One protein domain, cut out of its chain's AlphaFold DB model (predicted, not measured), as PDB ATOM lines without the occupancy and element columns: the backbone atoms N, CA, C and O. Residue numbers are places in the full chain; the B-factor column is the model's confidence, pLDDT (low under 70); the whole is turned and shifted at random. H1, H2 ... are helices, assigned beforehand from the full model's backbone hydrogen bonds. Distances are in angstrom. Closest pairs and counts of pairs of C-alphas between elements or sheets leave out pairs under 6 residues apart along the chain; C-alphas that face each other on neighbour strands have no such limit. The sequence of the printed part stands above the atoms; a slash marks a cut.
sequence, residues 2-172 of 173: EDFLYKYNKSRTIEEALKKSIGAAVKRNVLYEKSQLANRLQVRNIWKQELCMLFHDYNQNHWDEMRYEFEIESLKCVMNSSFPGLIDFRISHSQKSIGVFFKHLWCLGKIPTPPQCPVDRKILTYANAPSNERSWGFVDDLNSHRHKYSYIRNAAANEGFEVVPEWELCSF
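This is residues 2 to 172 of the 173 residues of an uncharacterized protein of Bacteroidales bacterium 6E (UniProt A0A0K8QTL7). The longest helix, H3, crosses the buried helix H5 in a cluster where H2, H3 and H4 pack round H5, and the small helix H1 sits at the far end of H5. A second group, H6 to H9, has the long helix H8 with H6 and H9 packed on it and little H7 beside H6; the link of residues 108 to 120 leads into it from H5. The printed part has 171 residues with nine named helices, H1 to H9 in chain order, and no named strand: the class is all helix. It is compact, with a radius of gyration of the C-alphas of 15.4 A and spans of 47 by 35 by 30 A.

H3, residues 37 to 60, is 35.3 A long and begins at C-alpha 37 at (271.111, 112.410, 218.454). H4, residues 65 to 82, is 25.7 A long, H5, residues 91 to 107, 23.8 A, and H2, residues 14 to 26, 18.6 A. H1 holds residues 2 to 8, with C-alpha 2 at (245.478, 104.291, 240.201). H8, residues 142 to 158, is 23.9 A long, with a kink of 26 degrees near residue 149. H6 is residues 121 to 126, H7 131 to 134, and H9 164 to 171, ending at C-alpha 171 at (255.533, 106.716, 250.246).

H3 and H4 form a helical hairpin, running opposite ways at a shallow tilt of 28 degrees; their closest C-alphas, of Trp 47 and Met 79, are 7.1 A apart. With residues 51 to 55 alone H3 touches H5, the hub, at a steep tilt of 56 degrees, closest at the C-alphas of Leu 51 and Ile 98, 6.8 A. H2 touches H5 at a shallow tilt of 29 degrees, opposite ways, with the C-alphas of Ser 21 and Ser 97 closest at 4.6 A. H1 touches H5 at Leu 5 and Cys 107, whose C-alphas are closest at 7.0 A. H5 and H8 only just touch, only at their ends, with 3 pairs of C-alphas within 8 A, the closest those of Ile 91 and Leu 142 at 7.0 A. H8 touches H9, closest at the C-alphas of Ala 156 and Trp 167, 5.6 A, and H6, at Leu 124 and Ile 152, 6.5 A. H6 touches H7, closest at the C-alphas of Arg 121 and Arg 134, 4.9 A. H3 is apart from H6, H7, H8 and H9. The helix packing is mostly crossed, but only just: leaving out H5 and H8, which touch only at their ends, and H6 and H7, since H7 has under 6 residues, 3 of the 9 pairs of helices that touch are at a shallow tilt. Every O i to N i+4 pair is within hydrogen-bond range in H1 to H6 and H9, and 11 of 13 in H8; H7 is too short for such a pair.

The two C-alphas farthest apart, of Gln 36 and Gly 160, are 47.8 A apart. The printed part has no cut. The link from H5 to H6 is long, with 13 residues. The mean pLDDT of the printed part is 95.2, and no printed residue is under 70.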
ATOM      1  N   GLU A   2     246.155 103.369 241.130       87.19
ATOM      2  CA  GLU A   2     245.478 104.291 240.201       87.19
ATOM      3  C   GLU A   2     246.075 105.706 240.176       87.19
ATOM      4  O   GLU A   2     246.419 106.203 239.105       87.19
ATOM      5  N   ASP A   3     246.347 106.303 241.341       91.38
ATOM      6  CA  ASP A   3     246.986 107.626 241.425       91.38
ATOM      7  C   ASP A   3     248.358 107.674 240.734       91.38
ATOM      8  O   ASP A   3     248.709 108.648 240.061       91.38
ATOM      9  N   PHE A   4     249.133 106.591 240.854       94.69
ATOM     10  CA  PHE A   4     250.433 106.475 240.201       94.69
ATOM     11  C   PHE A   4     250.279 106.455 238.677       94.69
ATOM     12  O   PHE A   4     250.982 107.192 237.980       94.69
ATOM     13  N   LEU A   5     249.352 105.656 238.141       95.31
ATOM     14  CA  LEU A   5     249.105 105.617 236.700       95.31
ATOM     15  C   LEU A   5     248.550 106.945 236.191       95.31
ATOM     16  O   LEU A   5     249.055 107.456 235.196       95.31
ATOM     17  N   TYR A   6     247.599 107.562 236.891       94.25
ATOM     18  CA  TYR A   6     247.053 108.862 236.501       94.25
ATOM     19  C   TYR A   6     248.151 109.927 236.349       94.25
ATOM     20  O   TYR A   6     248.162 110.689 235.379       94.25
ATOM     21  N   LYS A   7     249.118 109.941 237.274       94.06
ATOM     22  CA  LYS A   7     250.213 110.917 237.296       94.06
ATOM     23  C   LYS A   7     251.353 110.583 236.333       94.06
ATOM     24  O   LYS A   7     251.911 111.487 235.709       94.06
ATOM     25  N   TYR A   8     251.729 109.309 236.216       95.12
ATOM     26  CA  TYR A   8     252.970 108.908 235.543       95.12
ATOM     27  C   TYR A   8     252.768 108.060 234.284       95.12
ATOM     28  O   TYR A   8     253.700 107.960 233.496       95.12
ATOM     29  N   ASN A   9     251.593 107.477 234.044       96.62
ATOM     30  CA  ASN A   9     251.275 106.716 232.830       96.62
ATOM     31  C   ASN A   9     249.777 106.820 232.498       96.62
ATOM     32  O   ASN A   9     249.034 105.839 232.540       96.62
ATOM     33  N   LYS A  10     249.331 108.044 232.184       96.12
ATOM     34  CA  LYS A  10     247.920 108.354 231.909       96.12
ATOM     35  C   LYS A  10     247.365 107.575 230.711       96.12
ATOM     36  O   LYS A  10     246.184 107.252 230.692       96.12
ATOM     37  N   SER A  11     248.215 107.259 229.732       96.56
ATOM     38  CA  SER A  11     247.859 106.441 228.567       96.56
ATOM     39  C   SER A  11     247.708 104.954 228.890       96.56
ATOM     40  O   SER A  11     247.201 104.213 228.058       96.56
ATOM     41  N   ARG A  12     248.146 104.510 230.076       97.12
ATOM     42  CA  ARG A  12     248.131 103.113 230.529       97.12
ATOM     43  C   ARG A  12     248.794 102.142 229.543       97.12
ATOM     44  O   ARG A  12     248.322 101.028 229.335       97.12
ATOM     45  N   THR A  13     249.904 102.561 228.934       98.06
ATOM     46  CA  THR A  13     250.615 101.765 227.921       98.06
ATOM     47  C   THR A  13     251.982 101.296 228.406       98.06
ATOM     48  O   THR A  13     252.654 101.973 229.188       98.06
ATOM     49  N   ILE A  14     252.426 100.148 227.889       98.00
ATOM     50  CA  ILE A  14     253.798  99.652 228.081       98.00
ATOM     51  C   ILE A  14     254.806 100.627 227.454       98.00
ATOM     52  O   ILE A  14     255.852 100.889 228.038       98.00
ATOM     53  N   GLU A  15     254.465 101.243 226.319       98.00
ATOM     54  CA  GLU A  15     255.340 102.217 225.655       98.00
ATOM     55  C   GLU A  15     255.621 103.451 226.529       98.00
ATOM     56  O   GLU A  15     256.766 103.899 226.635       98.00
ATOM     57  N   GLU A  16     254.609 103.985 227.220       98.06
ATOM     58  CA  GLU A  16     254.840 105.090 228.153       98.06
ATOM     59  C   GLU A  16     255.644 104.613 229.372       98.06
ATOM     60  O   GLU A  16     256.530 105.335 229.825       98.06
ATOM     61  N   ALA A  17     255.430 103.381 229.854       98.38
ATOM     62  CA  ALA A  17     256.239 102.795 230.927       98.38
ATOM     63  C   ALA A  17     257.732 102.706 230.552       98.38
ATOM     64  O   ALA A  17     258.578 103.148 231.329       98.38
ATOM     65  N   LEU A  18     258.053 102.224 229.345       98.50
ATOM     66  CA  LEU A  18     259.415 102.177 228.793       98.50
ATOM     67  C   LEU A  18     260.042 103.572 228.683       98.50
ATOM     68  O   LEU A  18     261.203 103.802 229.027       98.50
ATOM     69  N   LYS A  19     259.269 104.550 228.206       97.56
ATOM     70  CA  LYS A  19     259.731 105.936 228.101       97.56
ATOM     71  C   LYS A  19     260.020 106.537 229.477       97.56
ATOM     72  O   LYS A  19     261.035 107.223 229.642       97.56
ATOM     73  N   LYS A  20     259.146 106.305 230.463       97.69
ATOM     74  CA  LYS A  20     259.330 106.785 231.840       97.69
ATOM     75  C   LYS A  20     260.514 106.117 232.524       97.69
ATOM     76  O   LYS A  20     261.266 106.825 233.191       97.69
ATOM     77  N   SER A  21     260.711 104.814 232.343       97.88
ATOM     78  CA  SER A  21     261.800 104.071 232.979       97.88
ATOM     79  C   SER A  21     263.173 104.545 232.512       97.88
ATOM     80  O   SER A  21     263.994 104.954 233.334       97.88
ATOM     81  N   ILE A  22     263.387 104.617 231.197       97.75
ATOM     82  CA  ILE A  22     264.634 105.123 230.610       97.75
ATOM     83  C   ILE A  22     264.832 106.597 230.972       97.75
ATOM     84  O   ILE A  22     265.922 107.008 231.369       97.75
ATOM     85  N   GLY A  23     263.773 107.409 230.884       96.38
ATOM     86  CA  GLY A  23     263.824 108.818 231.268       96.38
ATOM     87  C   GLY A  23     264.246 109.015 232.727       96.38
ATOM     88  O   GLY A  23     265.081 109.872 233.016       96.38
ATOM     89  N   ALA A  24     263.711 108.208 233.644       95.44
ATOM     90  CA  ALA A  24     264.066 108.244 235.059       95.44
ATOM     91  C   ALA A  24     265.513 107.803 235.307       95.44
ATOM     92  O   ALA A  24     266.187 108.408 236.142       95.44
ATOM     93  N   ALA A  25     265.992 106.804 234.562       96.69
ATOM     94  CA  ALA A  25     267.355 106.303 234.667       96.69
ATOM     95  C   ALA A  25     268.404 107.338 234.241       96.69
ATOM     96  O   ALA A  25     269.460 107.362 234.853       96.69
ATOM     97  N   VAL A  26     268.112 108.225 233.275       93.88
ATOM     98  CA  VAL A  26     269.099 109.192 232.733       93.88
ATOM     99  C   VAL A  26     268.935 110.643 233.210       93.88
ATOM    100  O   VAL A  26     269.859 111.438 233.090       93.88
ATOM    101  N   LYS A  27     267.777 111.052 233.757       86.56
ATOM    102  CA  LYS A  27     267.491 112.478 234.071       86.56
ATOM    103  C   LYS A  27     268.493 113.122 235.042       86.56
ATOM    104  O   LYS A  27     268.624 114.344 235.070       86.56
ATOM    105  N   ARG A  28     269.142 112.320 235.888       81.50
ATOM    106  CA  ARG A  28     270.123 112.757 236.900       81.50
ATOM    107  C   ARG A  28     271.301 111.786 237.009       81.50
ATOM    108  O   ARG A  28     271.938 111.718 238.057       81.50
ATOM    109  N   ASN A  29     271.523 111.022 235.948       87.38
ATOM    110  CA  ASN A  29     272.586 110.045 235.838       87.38
ATOM    111  C   ASN A  29     273.219 110.221 234.461       87.38
ATOM    112  O   ASN A  29     272.534 110.112 233.442       87.38
ATOM    113  N   VAL A  30     274.484 110.623 234.443       90.38
ATOM    114  CA  VAL A  30     275.186 110.895 233.192       90.38
ATOM    115  C   VAL A  30     275.464 109.559 232.520       90.38
ATOM    116  O   VAL A  30     276.203 108.749 233.064       90.38
ATOM    117  N   LEU A  31     274.861 109.367 231.347       92.50
ATOM    118  CA  LEU A  31     275.049 108.175 230.520       92.50
ATOM    119  C   LEU A  31     276.034 108.411 229.370       92.50
ATOM    120  O   LEU A  31     276.773 107.512 228.993       92.50
ATOM    121  N   TYR A  32     276.004 109.611 228.787       90.12
ATOM    122  CA  TYR A  32     276.784 109.967 227.604       90.12
ATOM    123  C   TYR A  32     277.801 111.041 227.968       90.12
ATOM    124  O   TYR A  32     277.410 112.085 228.493       90.12
ATOM    125  N   GLU A  33     279.063 110.847 227.603       72.06
ATOM    126  CA  GLU A  33     280.066 111.912 227.681       72.06
ATOM    127  C   GLU A  33     279.962 112.855 226.476       72.06
ATOM    128  O   GLU A  33     279.897 114.076 226.626       72.06
ATOM    129  N   LYS A  34     279.870 112.289 225.265       70.25
ATOM    130  CA  LYS A  34     279.623 112.992 223.997       70.25
ATOM    131  C   LYS A  34     278.843 112.062 223.069       70.25
ATOM    132  O   LYS A  34     279.279 110.955 222.787       70.25
ATOM    133  N   SER A  35     277.679 112.487 222.579       73.50
ATOM    134  CA  SER A  35     276.853 111.642 221.702       73.50
ATOM    135  C   SER A  35     276.012 112.476 220.744       73.50
ATOM    136  O   SER A  35     275.372 113.438 221.182       73.50
ATOM    137  N   GLN A  36     275.913 112.054 219.486       77.94
ATOM    138  CA  GLN A  36     274.953 112.611 218.532       77.94
ATOM    139  C   GLN A  36     273.529 112.099 218.803       77.94
ATOM    140  O   GLN A  36     273.330 111.088 219.480       77.94
ATOM    141  N   LEU A  37     272.516 112.785 218.261       80.94
ATOM    142  CA  LEU A  37     271.111 112.410 218.454       80.94
ATOM    143  C   LEU A  37     270.798 110.997 217.933       80.94
ATOM    144  O   LEU A  37     270.081 110.259 218.605       80.94
ATOM    145  N   ALA A  38     271.367 110.611 216.786       80.75
ATOM    146  CA  ALA A  38     271.188 109.281 216.201       80.75
ATOM    147  C   ALA A  38     271.638 108.168 217.165       80.75
ATOM    148  O   ALA A  38     270.872 107.248 217.450       80.75
ATOM    149  N   ASN A  39     272.815 108.330 217.777       89.19
ATOM    150  CA  ASN A  39     273.347 107.397 218.775       89.19
ATOM    151  C   ASN A  39     272.393 107.240 219.967       89.19
ATOM    152  O   ASN A  39     272.138 106.132 220.429       89.19
ATOM    153  N   ARG A  40     271.798 108.343 220.444       91.50
ATOM    154  CA  ARG A  40     270.842 108.305 221.566       91.50
ATOM    155  C   ARG A  40     269.572 107.530 221.228       91.50
ATOM    156  O   ARG A  40     269.011 106.883 222.110       91.50
ATOM    157  N   LEU A  41     269.087 107.625 219.990       92.94
ATOM    158  CA  LEU A  41     267.918 106.865 219.544       92.94
ATOM    159  C   LEU A  41     268.231 105.371 219.494       92.94
ATOM    160  O   LEU A  41     267.459 104.581 220.028       92.94
ATOM    161  N   GLN A  42     269.386 104.999 218.938       95.12
ATOM    162  CA  GLN A  42     269.815 103.605 218.874       95.12
ATOM    163  C   GLN A  42     269.977 102.991 220.271       95.12
ATOM    164  O   GLN A  42     269.397 101.941 220.540       95.12
ATOM    165  N   VAL A  43     270.660 103.687 221.190       96.50
ATOM    166  CA  VAL A  43     270.819 103.243 222.587       96.50
ATOM    167  C   VAL A  43     269.468 103.037 223.262       96.50
ATOM    168  O   VAL A  43     269.244 102.018 223.908       96.50
ATOM    169  N   ARG A  44     268.529 103.976 223.093       96.44
ATOM    170  CA  ARG A  44     267.186 103.842 223.674       96.44
ATOM    171  C   ARG A  44     266.400 102.681 223.076       96.44
ATOM    172  O   ARG A  44     265.655 102.052 223.814       96.44
ATOM    173  N   ASN A  45     266.533 102.414 221.780       97.62
ATOM    174  CA  ASN A  45     265.815 101.319 221.134       97.62
ATOM    175  C   ASN A  45     266.298  99.957 221.638       97.62
ATOM    176  O   ASN A  45     265.461  99.149 222.024       97.62
ATOM    177  N   ILE A  46     267.616  99.745 221.720       98.25
ATOM    178  CA  ILE A  46     268.175  98.515 222.303       98.25
ATOM    179  C   ILE A  46     267.762  98.388 223.771       98.25
ATOM    180  O   ILE A  46     267.204  97.376 224.164       98.25
ATOM    181  N   TRP A  47     267.889  99.454 224.567       98.50
ATOM    182  CA  TRP A  47     267.481  99.411 225.975       98.50
ATOM    183  C   TRP A  47     265.997  99.052 226.155       98.50
ATOM    184  O   TRP A  47     265.642  98.284 227.047       98.50
ATOM    185  N   LYS A  48     265.105  99.563 225.295       98.62
ATOM    186  CA  LYS A  48     263.691  99.160 225.305       98.62
ATOM    187  C   LYS A  48     263.510  97.679 224.988       98.62
ATOM    188  O   LYS A  48     262.680  97.042 225.627       98.62
ATOM    189  N   GLN A  49     264.247  97.152 224.009       98.56
ATOM    190  CA  GLN A  49     264.194  95.736 223.643       98.56
ATOM    191  C   GLN A  49     264.631  94.859 224.818       98.56
ATOM    192  O   GLN A  49     263.882  93.958 225.185       98.56
ATOM    193  N   GLU A  50     265.742  95.196 225.478       98.69
ATOM    194  CA  GLU A  50     266.211  94.497 226.680       98.69
ATOM    195  C   GLU A  50     265.160  94.509 227.798       98.69
ATOM    196  O   GLU A  50     264.787  93.462 228.318       98.69
ATOM    197  N   LEU A  51     264.586  95.677 228.120       98.69
ATOM    198  CA  LEU A  51     263.523  95.769 229.130       98.69
ATOM    199  C   LEU A  51     262.297  94.923 228.760       98.69
ATOM    200  O   LEU A  51     261.701  94.290 229.631       98.69
ATOM    201  N   CYS A  52     261.916  94.890 227.482       98.44
ATOM    202  CA  CYS A  52     260.848  94.017 227.012       98.44
ATOM    203  C   CYS A  52     261.207  92.540 227.194       98.44
ATOM    204  O   CYS A  52     260.350  91.793 227.657       98.44
ATOM    205  N   MET A  53     262.432  92.108 226.885       98.25
ATOM    206  CA  MET A  53     262.857  90.720 227.106       98.25
ATOM    207  C   MET A  53     262.779  90.339 228.589       98.25
ATOM    208  O   MET A  53     262.169  89.323 228.914       98.25
ATOM    209  N   LEU A  54     263.260  91.206 229.486       98.31
ATOM    210  CA  LEU A  54     263.147  91.018 230.939       98.31
ATOM    211  C   LEU A  54     261.689  90.898 231.407       98.31
ATOM    212  O   LEU A  54     261.378  90.078 232.262       98.31
ATOM    213  N   PHE A  55     260.778  91.691 230.836       97.50
ATOM    214  CA  PHE A  55     259.346  91.576 231.129       97.50
ATOM    215  C   PHE A  55     258.768  90.216 230.715       97.50
ATOM    216  O   PHE A  55     257.996  89.632 231.475       97.50
ATOM    217  N   HIS A  56     259.127  89.705 229.534       96.88
ATOM    218  CA  HIS A  56     258.649  88.394 229.089       96.88
ATOM    219  C   HIS A  56     259.219  87.275 229.968       96.88
ATOM    220  O   HIS A  56     258.458  86.399 230.373       96.88
ATOM    221  N   ASP A  57     260.507  87.348 230.318       97.25
ATOM    222  CA  ASP A  57     261.154  86.381 231.211       97.25
ATOM    223  C   ASP A  57     260.511  86.376 232.605       97.25
ATOM    224  O   ASP A  57     260.117  85.320 233.088       97.25
ATOM    225  N   TYR A  58     260.294  87.547 233.216       96.56
ATOM    226  CA  TYR A  58     259.663  87.656 234.539       96.56
ATOM    227  C   TYR A  58     258.225  87.118 234.584       96.56
ATOM    228  O   TYR A  58     257.761  86.634 235.612       96.56
ATOM    229  N   ASN A  59     257.489  87.194 233.474       92.69
ATOM    230  CA  ASN A  59     256.136  86.639 233.406       92.69
ATOM    231  C   ASN A  59     256.109  85.116 233.254       92.69
ATOM    232  O   ASN A  59     255.096  84.492 233.567       92.69
ATOM    233  N   GLN A  60     257.183  84.527 232.735       92.88
ATOM    234  CA  GLN A  60     257.303  83.083 232.552       92.88
ATOM    235  C   GLN A  60     257.991  82.415 233.742       92.88
ATOM    236  O   GLN A  60     257.690  81.267 234.060       92.88
ATOM    237  N   ASN A  61     258.880  83.147 234.412       92.62
ATOM    238  CA  ASN A  61     259.747  82.645 235.460       92.62
ATOM    239  C   ASN A  61     259.551  83.449 236.746       92.62
ATOM    240  O   ASN A  61     259.570  84.676 236.741       92.62
ATOM    241  N   HIS A  62     259.421  82.759 237.877       83.06
ATOM    242  CA  HIS A  62     259.390  83.426 239.174       83.06
ATOM    243  C   HIS A  62     260.791  83.943 239.515       83.06
ATOM    244  O   HIS A  62     261.706  83.144 239.712       83.06
ATOM    245  N   TRP A  63     260.976  85.265 239.568       95.25
ATOM    246  CA  TRP A  63     262.236  85.830 240.050       95.25
ATOM    247  C   TRP A  63     262.165  86.089 241.546       95.25
ATOM    248  O   TRP A  63     261.253  86.759 242.029       95.25
ATOM    249  N   ASP A  64     263.186  85.624 242.249       95.75
ATOM    250  CA  ASP A  64     263.521  86.111 243.575       95.75
ATOM    251  C   ASP A  64     264.433  87.349 243.483       95.75
ATOM    252  O   ASP A  64     264.732  87.883 242.407       95.75
ATOM    253  N   GLU A  65     264.875  87.836 244.639       95.75
ATOM    254  CA  GLU A  65     265.767  88.990 244.712       95.75
ATOM    255  C   GLU A  65     267.141  88.713 244.079       95.75
ATOM    256  O   GLU A  65     267.702  89.590 243.425       95.75
ATOM    257  N   MET A  66     267.663  87.488 244.205       96.81
ATOM    258  CA  MET A  66     268.958  87.110 243.634       96.81
ATOM    259  C   MET A  66     268.917  87.147 242.103       96.81
ATOM    260  O   MET A  66     269.800  87.728 241.468       96.81
ATOM    261  N   ARG A  67     267.868  86.577 241.503       97.69
ATOM    262  CA  ARG A  67     267.622  86.627 240.061       97.69
ATOM    263  C   ARG A  67     267.423  88.062 239.580       97.69
ATOM    264  O   ARG A  67     267.964  88.429 238.542       97.69
ATOM    265  N   TYR A  68     266.699  88.885 240.337       98.06
ATOM    266  CA  TYR A  68     266.505  90.297 240.009       98.06
ATOM    267  C   TYR A  68     267.830  91.074 239.968       98.06
ATOM    268  O   TYR A  68     268.078  91.833 239.031       98.06
ATOM    269  N   GLU A  69     268.710  90.868 240.950       98.31
ATOM    270  CA  GLU A  69     270.034  91.501 240.984       98.31
ATOM    271  C   GLU A  69     270.959  91.005 239.870       98.31
ATOM    272  O   GLU A  69     271.690  91.808 239.285       98.31
ATOM    273  N   PHE A  70     270.885  89.717 239.528       98.31
ATOM    274  CA  PHE A  70     271.580  89.179 238.362       98.31
ATOM    275  C   PHE A  70     271.158  89.910 237.082       98.31
ATOM    276  O   PHE A  70     272.009  90.316 236.295       98.31
ATOM    277  N   GLU A  71     269.860  90.152 236.886       98.56
ATOM    278  CA  GLU A  71     269.373  90.855 235.694       98.56
ATOM    279  C   GLU A  71     269.730  92.347 235.680       98.56
ATOM    280  O   GLU A  71     269.958  92.928 234.616       98.56
ATOM    281  N   ILE A  72     269.882  92.971 236.853       98.56
ATOM    282  CA  ILE A  72     270.462  94.314 236.952       98.56
ATOM    283  C   ILE A  72     271.891  94.323 236.392       98.56
ATOM    284  O   ILE A  72     272.239  95.197 235.588       98.56
ATOM    285  N   GLU A  73     272.735  93.385 236.812       98.56
ATOM    286  CA  GLU A  73     274.120  93.308 236.344       98.56
ATOM    287  C   GLU A  73     274.198  92.918 234.860       98.56
ATOM    288  O   GLU A  73     274.914  93.562 234.092       98.56
ATOM    289  N   SER A  74     273.383  91.950 234.437       98.56
ATOM    290  CA  SER A  74     273.256  91.504 233.047       98.56
ATOM    291  C   SER A  74     272.916  92.662 232.107       98.56
ATOM    292  O   SER A  74     273.641  92.911 231.140       98.56
ATOM    293  N   LEU A  75     271.897  93.469 232.432       98.69
ATOM    294  CA  LEU A  75     271.524  94.628 231.618       98.69
ATOM    295  C   LEU A  75     272.658  95.664 231.537       98.69
ATOM    296  O   LEU A  75     272.885  96.241 230.470       98.69
ATOM    297  N   LYS A  76     273.415  95.884 232.623       98.44
ATOM    298  CA  LYS A  76     274.624  96.726 232.581       98.44
ATOM    299  C   LYS A  76     275.645  96.174 231.581       98.44
ATOM    300  O   LYS A  76     276.172  96.937 230.765       98.44
ATOM    301  N   CYS A  77     275.922  94.874 231.627       98.31
ATOM    302  CA  CYS A  77     276.881  94.222 230.739       98.31
ATOM    303  C   CYS A  77     276.446  94.301 229.270       98.31
ATOM    304  O   CYS A  77     277.241  94.716 228.422       98.31
ATOM    305  N   VAL A  78     275.186  93.977 228.970       98.50
ATOM    306  CA  VAL A  78     274.634  94.011 227.607       98.50
ATOM    307  C   VAL A  78     274.700  95.417 227.021       98.50
ATOM    308  O   VAL A  78     275.170  95.598 225.896       98.50
ATOM    309  N   MET A  79     274.297  96.434 227.786       98.25
ATOM    310  CA  MET A  79     274.282  97.812 227.298       98.25
ATOM    311  C   MET A  79     275.693  98.341 227.020       98.25
ATOM    312  O   MET A  79     275.921  98.904 225.950       98.25
ATOM    313  N   ASN A  80     276.656  98.125 227.921       97.44
ATOM    314  CA  ASN A  80     278.042  98.547 227.675       97.44
ATOM    315  C   ASN A  80     278.692  97.772 226.518       97.44
ATOM    316  O   ASN A  80     279.432  98.363 225.734       97.44
ATOM    317  N   SER A  81     278.382  96.481 226.367       97.75
ATOM    318  CA  SER A  81     278.902  95.657 225.265       97.75
ATOM    319  C   SER A  81     278.315  96.057 223.911       97.75
ATOM    320  O   SER A  81     278.999  95.992 222.896       97.75
ATOM    321  N   SER A  82     277.059  96.506 223.895       97.00
ATOM    322  CA  SER A  82     276.375  96.969 222.682       97.00
ATOM    323  C   SER A  82     276.869  98.338 222.210       97.00
ATOM    324  O   SER A  82     276.726  98.680 221.036       97.00
ATOM    325  N   PHE A  83     277.435  99.140 223.117       95.25
ATOM    326  CA  PHE A  83     277.805 100.534 222.868       95.25
ATOM    327  C   PHE A  83     279.170 100.902 223.482       95.25
ATOM    328  O   PHE A  83     279.260 101.875 224.244       95.25
ATOM    329  N   PRO A  84     280.246 100.162 223.153       93.00
ATOM    330  CA  PRO A  84     281.551 100.351 223.772       93.00
ATOM    331  C   PRO A  84     282.087 101.761 223.500       93.00
ATOM    332  O   PRO A  84     282.098 102.232 222.363       93.00
ATOM    333  N   GLY A  85     282.507 102.453 224.562       89.44
ATOM    334  CA  GLY A  85     283.052 103.816 224.495       89.44
ATOM    335  C   GLY A  85     282.032 104.916 224.168       89.44
ATOM    336  O   GLY A  85     282.394 106.091 224.150       89.44
ATOM    337  N   LEU A  86     280.765 104.571 223.921       92.69
ATOM    338  CA  LEU A  86     279.696 105.541 223.668       92.69
ATOM    339  C   LEU A  86     278.916 105.883 224.941       92.69
ATOM    340  O   LEU A  86     278.453 107.020 225.091       92.69
ATOM    341  N   ILE A  87     278.732 104.901 225.825       95.12
ATOM    342  CA  ILE A  87     277.997 105.056 227.079       95.12
ATOM    343  C   ILE A  87     278.803 104.525 228.262       95.12
ATOM    344  O   ILE A  87     279.599 103.604 228.111       95.12
ATOM    345  N   ASP A  88     278.533 105.087 229.436       94.75
ATOM    346  CA  ASP A  88     278.933 104.538 230.733       94.75
ATOM    347  C   ASP A  88     277.671 104.052 231.464       94.75
ATOM    348  O   ASP A  88     277.025 104.775 232.234       94.75
ATOM    349  N   PHE A  89     277.231 102.840 231.118       97.00
ATOM    350  CA  PHE A  89     275.993 102.279 231.638       97.00
ATOM    351  C   PHE A  89     276.229 101.603 232.987       97.00
ATOM    352  O   PHE A  89     276.646 100.453 233.074       97.00
ATOM    353  N   ARG A  90     275.932 102.332 234.058       97.62
ATOM    354  CA  ARG A  90     276.135 101.859 235.436       97.62
ATOM    355  C   ARG A  90     275.009 101.002 236.020       97.62
ATOM    356  O   ARG A  90     273.869 101.070 235.554       97.62
ATOM    357  N   ILE A  91     275.278 100.313 237.137       98.25
ATOM    358  CA  ILE A  91     274.255  99.609 237.952       98.25
ATOM    359  C   ILE A  91     273.075 100.525 238.284       98.25
ATOM    360  O   ILE A  91     271.919 100.130 238.162       98.25
ATOM    361  N   SER A  92     273.351 101.784 238.622       97.69
ATOM    362  CA  SER A  92     272.324 102.796 238.871       97.69
ATOM    363  C   SER A  92     271.360 102.998 237.694       97.69
ATOM    364  O   SER A  92     270.163 103.155 237.930       97.69
ATOM    365  N   HIS A  93     271.829 102.966 236.441       98.44
ATOM    366  CA  HIS A  93     270.958 103.028 235.261       98.44
ATOM    367  C   HIS A  93     270.101 101.771 235.149       98.44
ATOM    368  O   HIS A  93     268.883 101.872 234.974       98.44
ATOM    369  N   SER A  94     270.740 100.611 235.299       98.44
ATOM    370  CA  SER A  94     270.092  99.309 235.211       98.44
ATOM    371  C   SER A  94     268.956  99.178 236.228       98.44
ATOM    372  O   SER A  94     267.786  99.170 235.836       98.44
ATOM    373  N   GLN A  95     269.270  99.253 237.527       98.00
ATOM    374  CA  GLN A  95     268.288  99.123 238.610       98.00
ATOM    375  C   GLN A  95     267.167 100.155 238.489       98.00
ATOM    376  O   GLN A  95     265.996  99.844 238.708       98.00
ATOM    377  N   LYS A  96     267.489 101.392 238.072       97.81
ATOM    378  CA  LYS A  96     266.473 102.434 237.969       97.81
ATOM    379  C   LYS A  96     265.509 102.153 236.827       97.81
ATOM    380  O   LYS A  96     264.306 102.356 236.988       97.81
ATOM    381  N   SER A  97     266.028 101.717 235.682       98.56
ATOM    382  CA  SER A  97     265.205 101.405 234.517       98.56
ATOM    383  C   SER A  97     264.340 100.166 234.742       98.56
ATOM    384  O   SER A  97     263.129 100.256 234.544       98.56
ATOM    385  N   ILE A  98     264.906  99.070 235.254       98.62
ATOM    386  CA  ILE A  98     264.152  97.849 235.565       98.62
ATOM    387  C   ILE A  98     263.110  98.149 236.645       98.62
ATOM    388  O   ILE A  98     261.921  97.928 236.427       98.62
ATOM    389  N   GLY A  99     263.509  98.749 237.771       98.19
ATOM    390  CA  GLY A  99     262.611  99.033 238.890       98.19
ATOM    391  C   GLY A  99     261.448  99.951 238.517       98.19
ATOM    392  O   GLY A  99     260.304  99.680 238.876       98.19
ATOM    393  N   VAL A 100     261.694 101.027 237.757       98.19
ATOM    394  CA  VAL A 100     260.605 101.914 237.307       98.19
ATOM    395  C   VAL A 100     259.712 101.213 236.290       98.19
ATOM    396  O   VAL A 100     258.492 101.357 236.363       98.19
ATOM    397  N   PHE A 101     260.285 100.451 235.357       98.69
ATOM    398  CA  PHE A 101     259.499  99.729 234.362       98.69
ATOM    399  C   PHE A 101     258.588  98.689 235.020       98.69
ATOM    400  O   PHE A 101     257.380  98.699 234.787       98.69
ATOM    401  N   PHE A 102     259.133  97.871 235.918       98.31
ATOM    402  CA  PHE A 102     258.388  96.836 236.627       98.31
ATOM    403  C   PHE A 102     257.335  97.443 237.556       98.31
ATOM    404  O   PHE A 102     256.198  96.983 237.559       98.31
ATOM    405  N   LYS A 103     257.631  98.556 238.242       98.00
ATOM    406  CA  LYS A 103     256.618  99.313 238.996       98.00
ATOM    407  C   LYS A 103     255.433  99.721 238.116       98.00
ATOM    408  O   LYS A 103     254.283  99.575 238.520       98.00
ATOM    409  N   HIS A 104     255.691 100.232 236.910       98.25
ATOM    410  CA  HIS A 104     254.619 100.563 235.971       98.25
ATOM    411  C   HIS A 104     253.825  99.328 235.548       98.25
ATOM    412  O   HIS A 104     252.600  99.382 235.557       98.25
ATOM    413  N   LEU A 105     254.500  98.239 235.180       98.12
ATOM    414  CA  LEU A 105     253.848  97.003 234.754       98.12
ATOM    415  C   LEU A 105     252.995  96.386 235.867       98.12
ATOM    416  O   LEU A 105     251.878  95.952 235.596       98.12
ATOM    417  N   TRP A 106     253.473  96.409 237.110       97.69
ATOM    418  CA  TRP A 106     252.725  95.932 238.270       97.69
ATOM    419  C   TRP A 106     251.484  96.791 238.515       97.69
ATOM    420  O   TRP A 106     250.377  96.263 238.577       97.69
ATOM    421  N   CYS A 107     251.625  98.121 238.512       97.50
ATOM    422  CA  CYS A 107     250.479  99.032 238.605       97.50
ATOM    423  C   CYS A 107     249.474  98.861 237.449       97.50
ATOM    424  O   CYS A 107     248.296  99.149 237.633       97.50
ATOM    425  N   LEU A 108     249.922  98.419 236.266       97.56
ATOM    426  CA  LEU A 108     249.073  98.081 235.115       97.56
ATOM    427  C   LEU A 108     248.447  96.675 235.200       97.56
ATOM    428  O   LEU A 108     247.710  96.298 234.287       97.56
ATOM    429  N   GLY A 109     248.764  95.884 236.230       96.81
ATOM    430  CA  GLY A 109     248.320  94.496 236.372       96.81
ATOM    431  C   GLY A 109     248.929  93.541 235.339       96.81
ATOM    432  O   GLY A 109     248.292  92.565 234.958       96.81
ATOM    433  N   LYS A 110     250.124  93.850 234.813       97.12
ATOM    434  CA  LYS A 110     250.811  93.055 233.773       97.12
ATOM    435  C   LYS A 110     251.834  92.064 234.312       97.12
ATOM    436  O   LYS A 110     252.199  91.157 233.573       97.12
ATOM    437  N   ILE A 111     252.296  92.275 235.541       96.44
ATOM    438  CA  ILE A 111     253.226  91.403 236.260       96.44
ATOM    439  C   ILE A 111     252.792  91.314 237.731       96.44
ATOM    440  O   ILE A 111     252.131  92.247 238.211       96.44
ATOM    441  N   PRO A 112     253.168  90.250 238.462       95.31
ATOM    442  CA  PRO A 112     253.053  90.235 239.915       95.31
ATOM    443  C   PRO A 112     253.977  91.281 240.555       95.31
ATOM    444  O   PRO A 112     254.821  91.887 239.888       95.31
ATOM    445  N   THR A 113     253.829  91.482 241.863       95.88
ATOM    446  CA  THR A 113     254.674  92.390 242.647       95.88
ATOM    447  C   THR A 113     256.162  92.138 242.367       95.88
ATOM    448  O   THR A 113     256.582  90.986 242.431       95.88
ATOM    449  N   PRO A 114     256.963  93.167 242.031       96.62
ATOM    450  CA  PRO A 114     258.377  92.985 241.713       96.62
ATOM    451  C   PRO A 114     259.216  92.648 242.960       96.62
ATOM    452  O   PRO A 114     258.851  93.081 244.051       96.62
ATOM    453  N   PRO A 115     260.376  91.973 242.829       96.56
ATOM    454  CA  PRO A 115     261.215  91.622 243.983       96.56
ATOM    455  C   PRO A 115     261.803  92.838 244.714       96.56
ATOM    456  O   PRO A 115     261.916  92.840 245.936       96.56
ATOM    457  N   GLN A 116     262.151  93.893 243.970       97.56
ATOM    458  CA  GLN A 116     262.633  95.159 244.525       97.56
ATOM    459  C   GLN A 116     261.872  96.355 243.938       97.56
ATOM    460  O   GLN A 116     261.328  96.312 242.831       97.56
ATOM    461  N   CYS A 117     261.873  97.463 244.680       97.00
ATOM    462  CA  CYS A 117     261.414  98.763 244.198       97.00
ATOM    463  C   CYS A 117     262.599  99.592 243.664       97.00
ATOM    464  O   CYS A 117     263.738  99.379 244.086       97.00
ATOM    465  N   PRO A 118     262.374 100.575 242.775       96.62
ATOM    466  CA  PRO A 118     263.470 101.376 242.241       96.62
ATOM    467  C   PRO A 118     264.149 102.227 243.324       96.62
ATOM    468  O   PRO A 118     263.486 103.002 244.012       96.62
ATOM    469  N   VAL A 119     265.481 102.189 243.394       96.31
ATOM    470  CA  VAL A 119     266.274 103.028 244.304       96.31
ATOM    471  C   VAL A 119     266.505 104.397 243.666       96.31
ATOM    472  O   VAL A 119     267.068 104.522 242.576       96.31
ATOM    473  N   ASP A 120     266.063 105.461 244.331       94.12
ATOM    474  CA  ASP A 120     266.365 106.837 243.946       94.12
ATOM    475  C   ASP A 120     266.467 107.784 245.144       94.12
ATOM    476  O   ASP A 120     266.175 107.444 246.285       94.12
ATOM    477  N   ARG A 121     266.874 109.024 244.868       94.81
ATOM    478  CA  ARG A 121     267.051 110.056 245.892       94.81
ATOM    479  C   ARG A 121     265.780 110.318 246.700       94.81
ATOM    480  O   ARG A 121     265.883 110.584 247.891       94.81
ATOM    481  N   LYS A 122     264.613 110.339 246.054       94.31
ATOM    482  CA  LYS A 122     263.340 110.669 246.698       94.31
ATOM    483  C   LYS A 122     262.950 109.552 247.657       94.31
ATOM    484  O   LYS A 122     262.686 109.845 248.816       94.31
ATOM    485  N   ILE A 123     263.016 108.297 247.220       96.12
ATOM    486  CA  ILE A 123     262.690 107.173 248.098       96.12
ATOM    487  C   ILE A 123     263.719 106.993 249.218       96.12
ATOM    488  O   ILE A 123     263.331 106.773 250.357       96.12
ATOM    489  N   LEU A 124     265.011 107.222 248.955       97.00
ATOM    490  CA  LEU A 124     266.043 107.250 250.000       97.00
ATOM    491  C   LEU A 124     265.826 108.395 250.999       97.00
ATOM    492  O   LEU A 124     266.180 108.277 252.166       97.00
ATOM    493  N   THR A 125     265.237 109.508 250.553       96.56
ATOM    494  CA  THR A 125     264.854 110.606 251.450       96.56
ATOM    495  C   THR A 125     263.699 110.188 252.356       96.56
ATOM    496  O   THR A 125     263.772 110.449 253.550       96.56
ATOM    497  N   TYR A 126     262.674 109.514 251.823       96.12
ATOM    498  CA  TYR A 126     261.570 108.983 252.634       96.12
ATOM    499  C   TYR A 126     262.009 107.869 253.580       96.12
ATOM    500  O   TYR A 126     261.555 107.826 254.713       96.12
ATOM    501  N   ALA A 127     262.977 107.052 253.165       97.12
ATOM    502  CA  ALA A 127     263.614 106.055 254.017       97.12
ATOM    503  C   ALA A 127     264.518 106.657 255.114       97.12
ATOM    504  O   ALA A 127     265.208 105.920 255.811       97.12
ATOM    505  N   ASN A 128     264.579 107.990 255.237       96.56
ATOM    506  CA  ASN A 128     265.461 108.709 256.156       96.56
ATOM    507  C   ASN A 128     266.947 108.328 256.026       96.56
ATOM    508  O   ASN A 128     267.711 108.462 256.981       96.56
ATOM    509  N   ALA A 129     267.393 107.917 254.832       97.38
ATOM    510  CA  ALA A 129     268.801 107.622 254.597       97.38
ATOM    511  C   ALA A 129     269.664 108.879 254.848       97.38
ATOM    512  O   ALA A 129     269.214 110.003 254.550       97.38
ATOM    513  N   PRO A 130     270.908 108.724 255.342       96.69
ATOM    514  CA  PRO A 130     271.852 109.828 255.498       96.69
ATOM    515  C   PRO A 130     272.012 110.644 254.208       96.69
ATOM    516  O   PRO A 130     271.906 110.115 253.102       96.69
ATOM    517  N   SER A 131     272.248 111.953 254.316       93.31
ATOM    518  CA  SER A 131     272.272 112.852 253.149       93.31
ATOM    519  C   SER A 131     273.328 112.459 252.105       93.31
ATOM    520  O   SER A 131     273.038 112.505 250.906       93.31
ATOM    521  N   ASN A 132     274.503 112.007 252.549       92.44
ATOM    522  CA  ASN A 132     275.576 111.458 251.712       92.44
ATOM    523  C   ASN A 132     275.148 110.169 250.984       92.44
ATOM    524  O   ASN A 132     275.528 109.954 249.830       92.44
ATOM    525  N   GLU A 133     274.264 109.374 251.589       93.81
ATOM    526  CA  GLU A 133     273.765 108.122 251.017       93.81
ATOM    527  C   GLU A 133     272.653 108.301 249.979       93.81
ATOM    528  O   GLU A 133     272.411 107.413 249.161       93.81
ATOM    529  N   ARG A 134     272.016 109.474 249.911       93.12
ATOM    530  CA  ARG A 134     270.933 109.756 248.944       93.12
ATOM    531  C   ARG A 134     271.424 109.934 247.502       93.12
ATOM    532  O   ARG A 134     270.619 110.093 246.574       93.12
ATOM    533  N   SER A 135     272.738 109.972 247.294       90.69
ATOM    534  CA  SER A 135     273.345 109.964 245.967       90.69
ATOM    535  C   SER A 135     273.316 108.540 245.392       90.69
ATOM    536  O   SER A 135     273.964 107.633 245.894       90.69
ATOM    537  N   TRP A 136     272.506 108.324 244.351       90.62
ATOM    538  CA  TRP A 136     272.312 106.992 243.753       90.62
ATOM    539  C   TRP A 136     272.890 106.871 242.337       90.62
ATOM    540  O   TRP A 136     273.275 105.785 241.931       90.62
ATOM    541  N   GLY A 137     272.983 107.973 241.581       88.38
ATOM    542  CA  GLY A 137     273.389 107.951 240.164       88.38
ATOM    543  C   GLY A 137     274.856 107.574 239.913       88.38
ATOM    544  O   GLY A 137     275.234 107.287 238.787       88.38
ATOM    545  N   PHE A 138     275.692 107.557 240.950       90.69
ATOM    546  CA  PHE A 138     277.096 107.149 240.838       90.69
ATOM    547  C   PHE A 138     277.318 105.674 241.187       90.69
ATOM    548  O   PHE A 138     278.425 105.180 241.025       90.69
ATOM    549  N   VAL A 139     276.283 104.970 241.662       94.38
ATOM    550  CA  VAL A 139     276.389 103.554 242.030       94.38
ATOM    551  C   VAL A 139     276.650 102.719 240.786       94.38
ATOM    552  O   VAL A 139     275.878 102.794 239.820       94.38
ATOM    553  N   ASP A 140     277.712 101.916 240.843       96.94
ATOM    554  CA  ASP A 140     278.124 101.039 239.751       96.94
ATOM    555  C   ASP A 140     278.444  99.585 240.159       96.94
ATOM    556  O   ASP A 140     278.874  98.778 239.336       96.94
ATOM    557  N   ASP A 141     278.162  99.214 241.405       97.25
ATOM    558  CA  ASP A 141     278.296  97.845 241.899       97.25
ATOM    559  C   ASP A 141     277.069  97.423 242.725       97.25
ATOM    560  O   ASP A 141     276.348  98.257 243.291       97.25
ATOM    561  N   LEU A 142     276.817  96.112 242.781       97.50
ATOM    562  CA  LEU A 142     275.661  95.550 243.483       97.50
ATOM    563  C   LEU A 142     275.751  95.700 245.006       97.50
ATOM    564  O   LEU A 142     274.715  95.815 245.653       97.50
ATOM    565  N   ASN A 143     276.943  95.752 245.603       97.69
ATOM    566  CA  ASN A 143     277.069  95.893 247.057       97.69
ATOM    567  C   ASN A 143     276.656  97.297 247.509       97.69
ATOM    568  O   ASN A 143     275.888  97.442 248.461       97.69
ATOM    569  N   SER A 144     277.076  98.326 246.777       97.19
ATOM    570  CA  SER A 144     276.624  99.705 246.958       97.19
ATOM    571  C   SER A 144     275.120  99.853 246.715       97.19
ATOM    572  O   SER A 144     274.443 100.574 247.451       97.19
ATOM    573  N   HIS A 145     274.569  99.158 245.712       97.69
ATOM    574  CA  HIS A 145     273.118  99.113 245.480       97.69
ATOM    575  C   HIS A 145     272.376  98.481 246.664       97.69
ATOM    576  O   HIS A 145     271.484  99.116 247.224       97.69
ATOM    577  N   ARG A 146     272.798  97.291 247.111       98.00
ATOM    578  CA  ARG A 146     272.242  96.579 248.276       98.00
ATOM    579  C   ARG A 146     272.298  97.419 249.542       98.00
ATOM    580  O   ARG A 146     271.306  97.505 250.264       98.00
ATOM    581  N   HIS A 147     273.426  98.087 249.792       97.94
ATOM    582  CA  HIS A 147     273.568  98.990 250.930       97.94
ATOM    583  C   HIS A 147     272.489 100.077 250.904       97.94
ATOM    584  O   HIS A 147     271.791 100.285 251.896       97.94
ATOM    585  N   LYS A 148     272.266 100.717 249.752       97.62
ATOM    586  CA  LYS A 148     271.217 101.737 249.620       97.62
ATOM    587  C   LYS A 148     269.811 101.155 249.732       97.62
ATOM    588  O   LYS A 148     268.953 101.762 250.371       97.62
ATOM    589  N   TYR A 149     269.580  99.980 249.154       98.06
ATOM    590  CA  TYR A 149     268.300  99.285 249.250       98.06
ATOM    591  C   TYR A 149     267.967  98.876 250.694       98.06
ATOM    592  O   TYR A 149     266.802  98.909 251.087       98.06
ATOM    593  N   SER A 150     268.975  98.610 251.532       98.12
ATOM    594  CA  SER A 150     268.768  98.291 252.949       98.12
ATOM    595  C   SER A 150     268.075  99.415 253.729       98.12
ATOM    596  O   SER A 150     267.217  99.122 254.558       98.12
ATOM    597  N   TYR A 151     268.338 100.693 253.418       98.31
ATOM    598  CA  TYR A 151     267.611 101.810 254.042       98.31
ATOM    599  C   TYR A 151     266.114 101.743 253.732       98.31
ATOM    600  O   TYR A 151     265.289 101.949 254.616       98.31
ATOM    601  N   ILE A 152     265.766 101.421 252.485       98.19
ATOM    602  CA  ILE A 152     264.379 101.305 252.020       98.19
ATOM    603  C   ILE A 152     263.700 100.106 252.689       98.19
ATOM    604  O   ILE A 152     262.599 100.251 253.215       98.19
ATOM    605  N   ARG A 153     264.369  98.947 252.739       98.06
ATOM    606  CA  ARG A 153     263.855  97.753 253.426       98.06
ATOM    607  C   ARG A 153     263.602  98.021 254.911       98.06
ATOM    608  O   ARG A 153     262.543  97.671 255.416       98.06
ATOM    609  N   ASN A 154     264.546  98.671 255.591       98.06
ATOM    610  CA  ASN A 154     264.415  98.996 257.010       98.06
ATOM    611  C   ASN A 154     263.273  99.988 257.260       98.06
ATOM    612  O   ASN A 154     262.526  99.824 258.220       98.06
ATOM    613  N   ALA A 155     263.107 100.995 256.397       97.81
ATOM    614  CA  ALA A 155     261.995 101.936 256.497       97.81
ATOM    615  C   ALA A 155     260.637 101.242 256.313       97.81
ATOM    616  O   ALA A 155     259.749 101.425 257.140       97.81
ATOM    617  N   ALA A 156     260.512 100.380 255.299       97.94
ATOM    618  CA  ALA A 156     259.308  99.583 255.075       97.94
ATOM    619  C   ALA A 156     258.970  98.700 256.289       97.94
ATOM    620  O   ALA A 156     257.840  98.731 256.774       97.94
ATOM    621  N   ALA A 157     259.959  97.982 256.829       97.56
ATOM    622  CA  ALA A 157     259.777  97.127 257.999       97.56
ATOM    623  C   ALA A 157     259.373  97.919 259.256       97.56
ATOM    624  O   ALA A 157     258.463  97.510 259.974       97.56
ATOM    625  N   ASN A 158     259.994  99.079 259.499       97.12
ATOM    626  CA  ASN A 158     259.658  99.950 260.632       97.12
ATOM    627  C   ASN A 158     258.231 100.516 260.551       97.12
ATOM    628  O   ASN A 158     257.640 100.837 261.578       97.12
ATOM    629  N   GLU A 159     257.682 100.636 259.343       96.81
ATOM    630  CA  GLU A 159     256.297 101.044 259.097       96.81
ATOM    631  C   GLU A 159     255.326  99.852 258.991       96.81
ATOM    632  O   GLU A 159     254.143 100.046 258.720       96.81
ATOM    633  N   GLY A 160     255.800  98.622 259.227       97.00
ATOM    634  CA  GLY A 160     254.975  97.411 259.245       97.00
ATOM    635  C   GLY A 160     254.616  96.853 257.866       97.00
ATOM    636  O   GLY A 160     253.681  96.066 257.760       97.00
ATOM    637  N   PHE A 161     255.330  97.243 256.807       97.44
ATOM    638  CA  PHE A 161     255.135  96.677 255.473       97.44
ATOM    639  C   PHE A 161     255.946  95.390 255.298       97.44
ATOM    640  O   PHE A 161     257.173  95.401 255.398       97.44
ATOM    641  N   GLU A 162     255.268  94.299 254.941       94.56
ATOM    642  CA  GLU A 162     255.911  93.031 254.557       94.56
ATOM    643  C   GLU A 162     256.469  93.079 253.124       94.56
ATOM    644  O   GLU A 162     257.436  92.393 252.791       94.56
ATOM    645  N   VAL A 163     255.887  93.929 252.273       96.06
ATOM    646  CA  VAL A 163     256.201  94.037 250.845       96.06
ATOM    647  C   VAL A 163     256.798  95.414 250.546       96.06
ATOM    648  O   VAL A 163     256.100  96.423 250.444       96.06
ATOM    649  N   VAL A 164     258.121  95.475 250.365       97.31
ATOM    650  CA  VAL A 164     258.861  96.741 250.170       97.31
ATOM    651  C   VAL A 164     258.352  97.579 248.974       97.31
ATOM    652  O   VAL A 164     258.230  98.797 249.118       97.31
ATOM    653  N   PRO A 165     258.006  96.999 247.802       96.75
ATOM    654  CA  PRO A 165     257.387  97.764 246.714       96.75
ATOM    655  C   PRO A 165     256.050  98.435 247.053       96.75
ATOM    656  O   PRO A 165     255.744  99.484 246.483       96.75
ATOM    657  N   GLU A 166     255.257  97.876 247.970       96.44
ATOM    658  CA  GLU A 166     254.007  98.503 248.423       96.44
ATOM    659  C   GLU A 166     254.293  99.731 249.281       96.44
ATOM    660  O   GLU A 166     253.710 100.793 249.044       96.44
ATOM    661  N   TRP A 167     255.252  99.620 250.208       97.31
ATOM    662  CA  TRP A 167     255.738 100.765 250.979       97.31
ATOM    663  C   TRP A 167     256.230 101.881 250.054       97.31
ATOM    664  O   TRP A 167     255.855 103.044 250.219       97.31
ATOM    665  N   GLU A 168     257.019 101.536 249.030       96.88
ATOM    666  CA  GLU A 168     257.505 102.514 248.056       96.88
ATOM    667  C   GLU A 168     256.355 103.211 247.327       96.88
ATOM    668  O   GLU A 168     256.374 104.434 247.208       96.88
ATOM    669  N   LEU A 169     255.329 102.479 246.884       93.81
ATOM    670  CA  LEU A 169     254.154 103.066 246.238       93.81
ATOM    671  C   LEU A 169     253.389 104.031 247.151       93.81
ATOM    672  O   LEU A 169     252.975 105.093 246.681       93.81
ATOM    673  N   CYS A 170     253.200 103.678 248.425       91.50
ATOM    674  CA  CYS A 170     252.502 104.505 249.414       91.50
ATOM    675  C   CYS A 170     253.293 105.768 249.785       91.50
ATOM    676  O   CYS A 170     252.722 106.858 249.917       91.50
ATOM    677  N   SER A 171     254.611 105.630 249.911       90.44
ATOM    678  CA  SER A 171     255.533 106.716 250.246       90.44
ATOM    679  C   SER A 171     255.774 107.654 249.061       90.44
ATOM    680  O   SER A 171     255.945 108.865 249.223       90.44
ATOM    681  N   PHE A 172     255.746 107.129 247.835       84.06
ATOM    682  CA  PHE A 172     255.997 107.881 246.610       84.06
ATOM    683  C   PHE A 172     254.772 108.698 246.161       84.06
ATOM    684  O   PHE A 172     254.087 108.352 245.199       84.06
TER     685      PHE A 172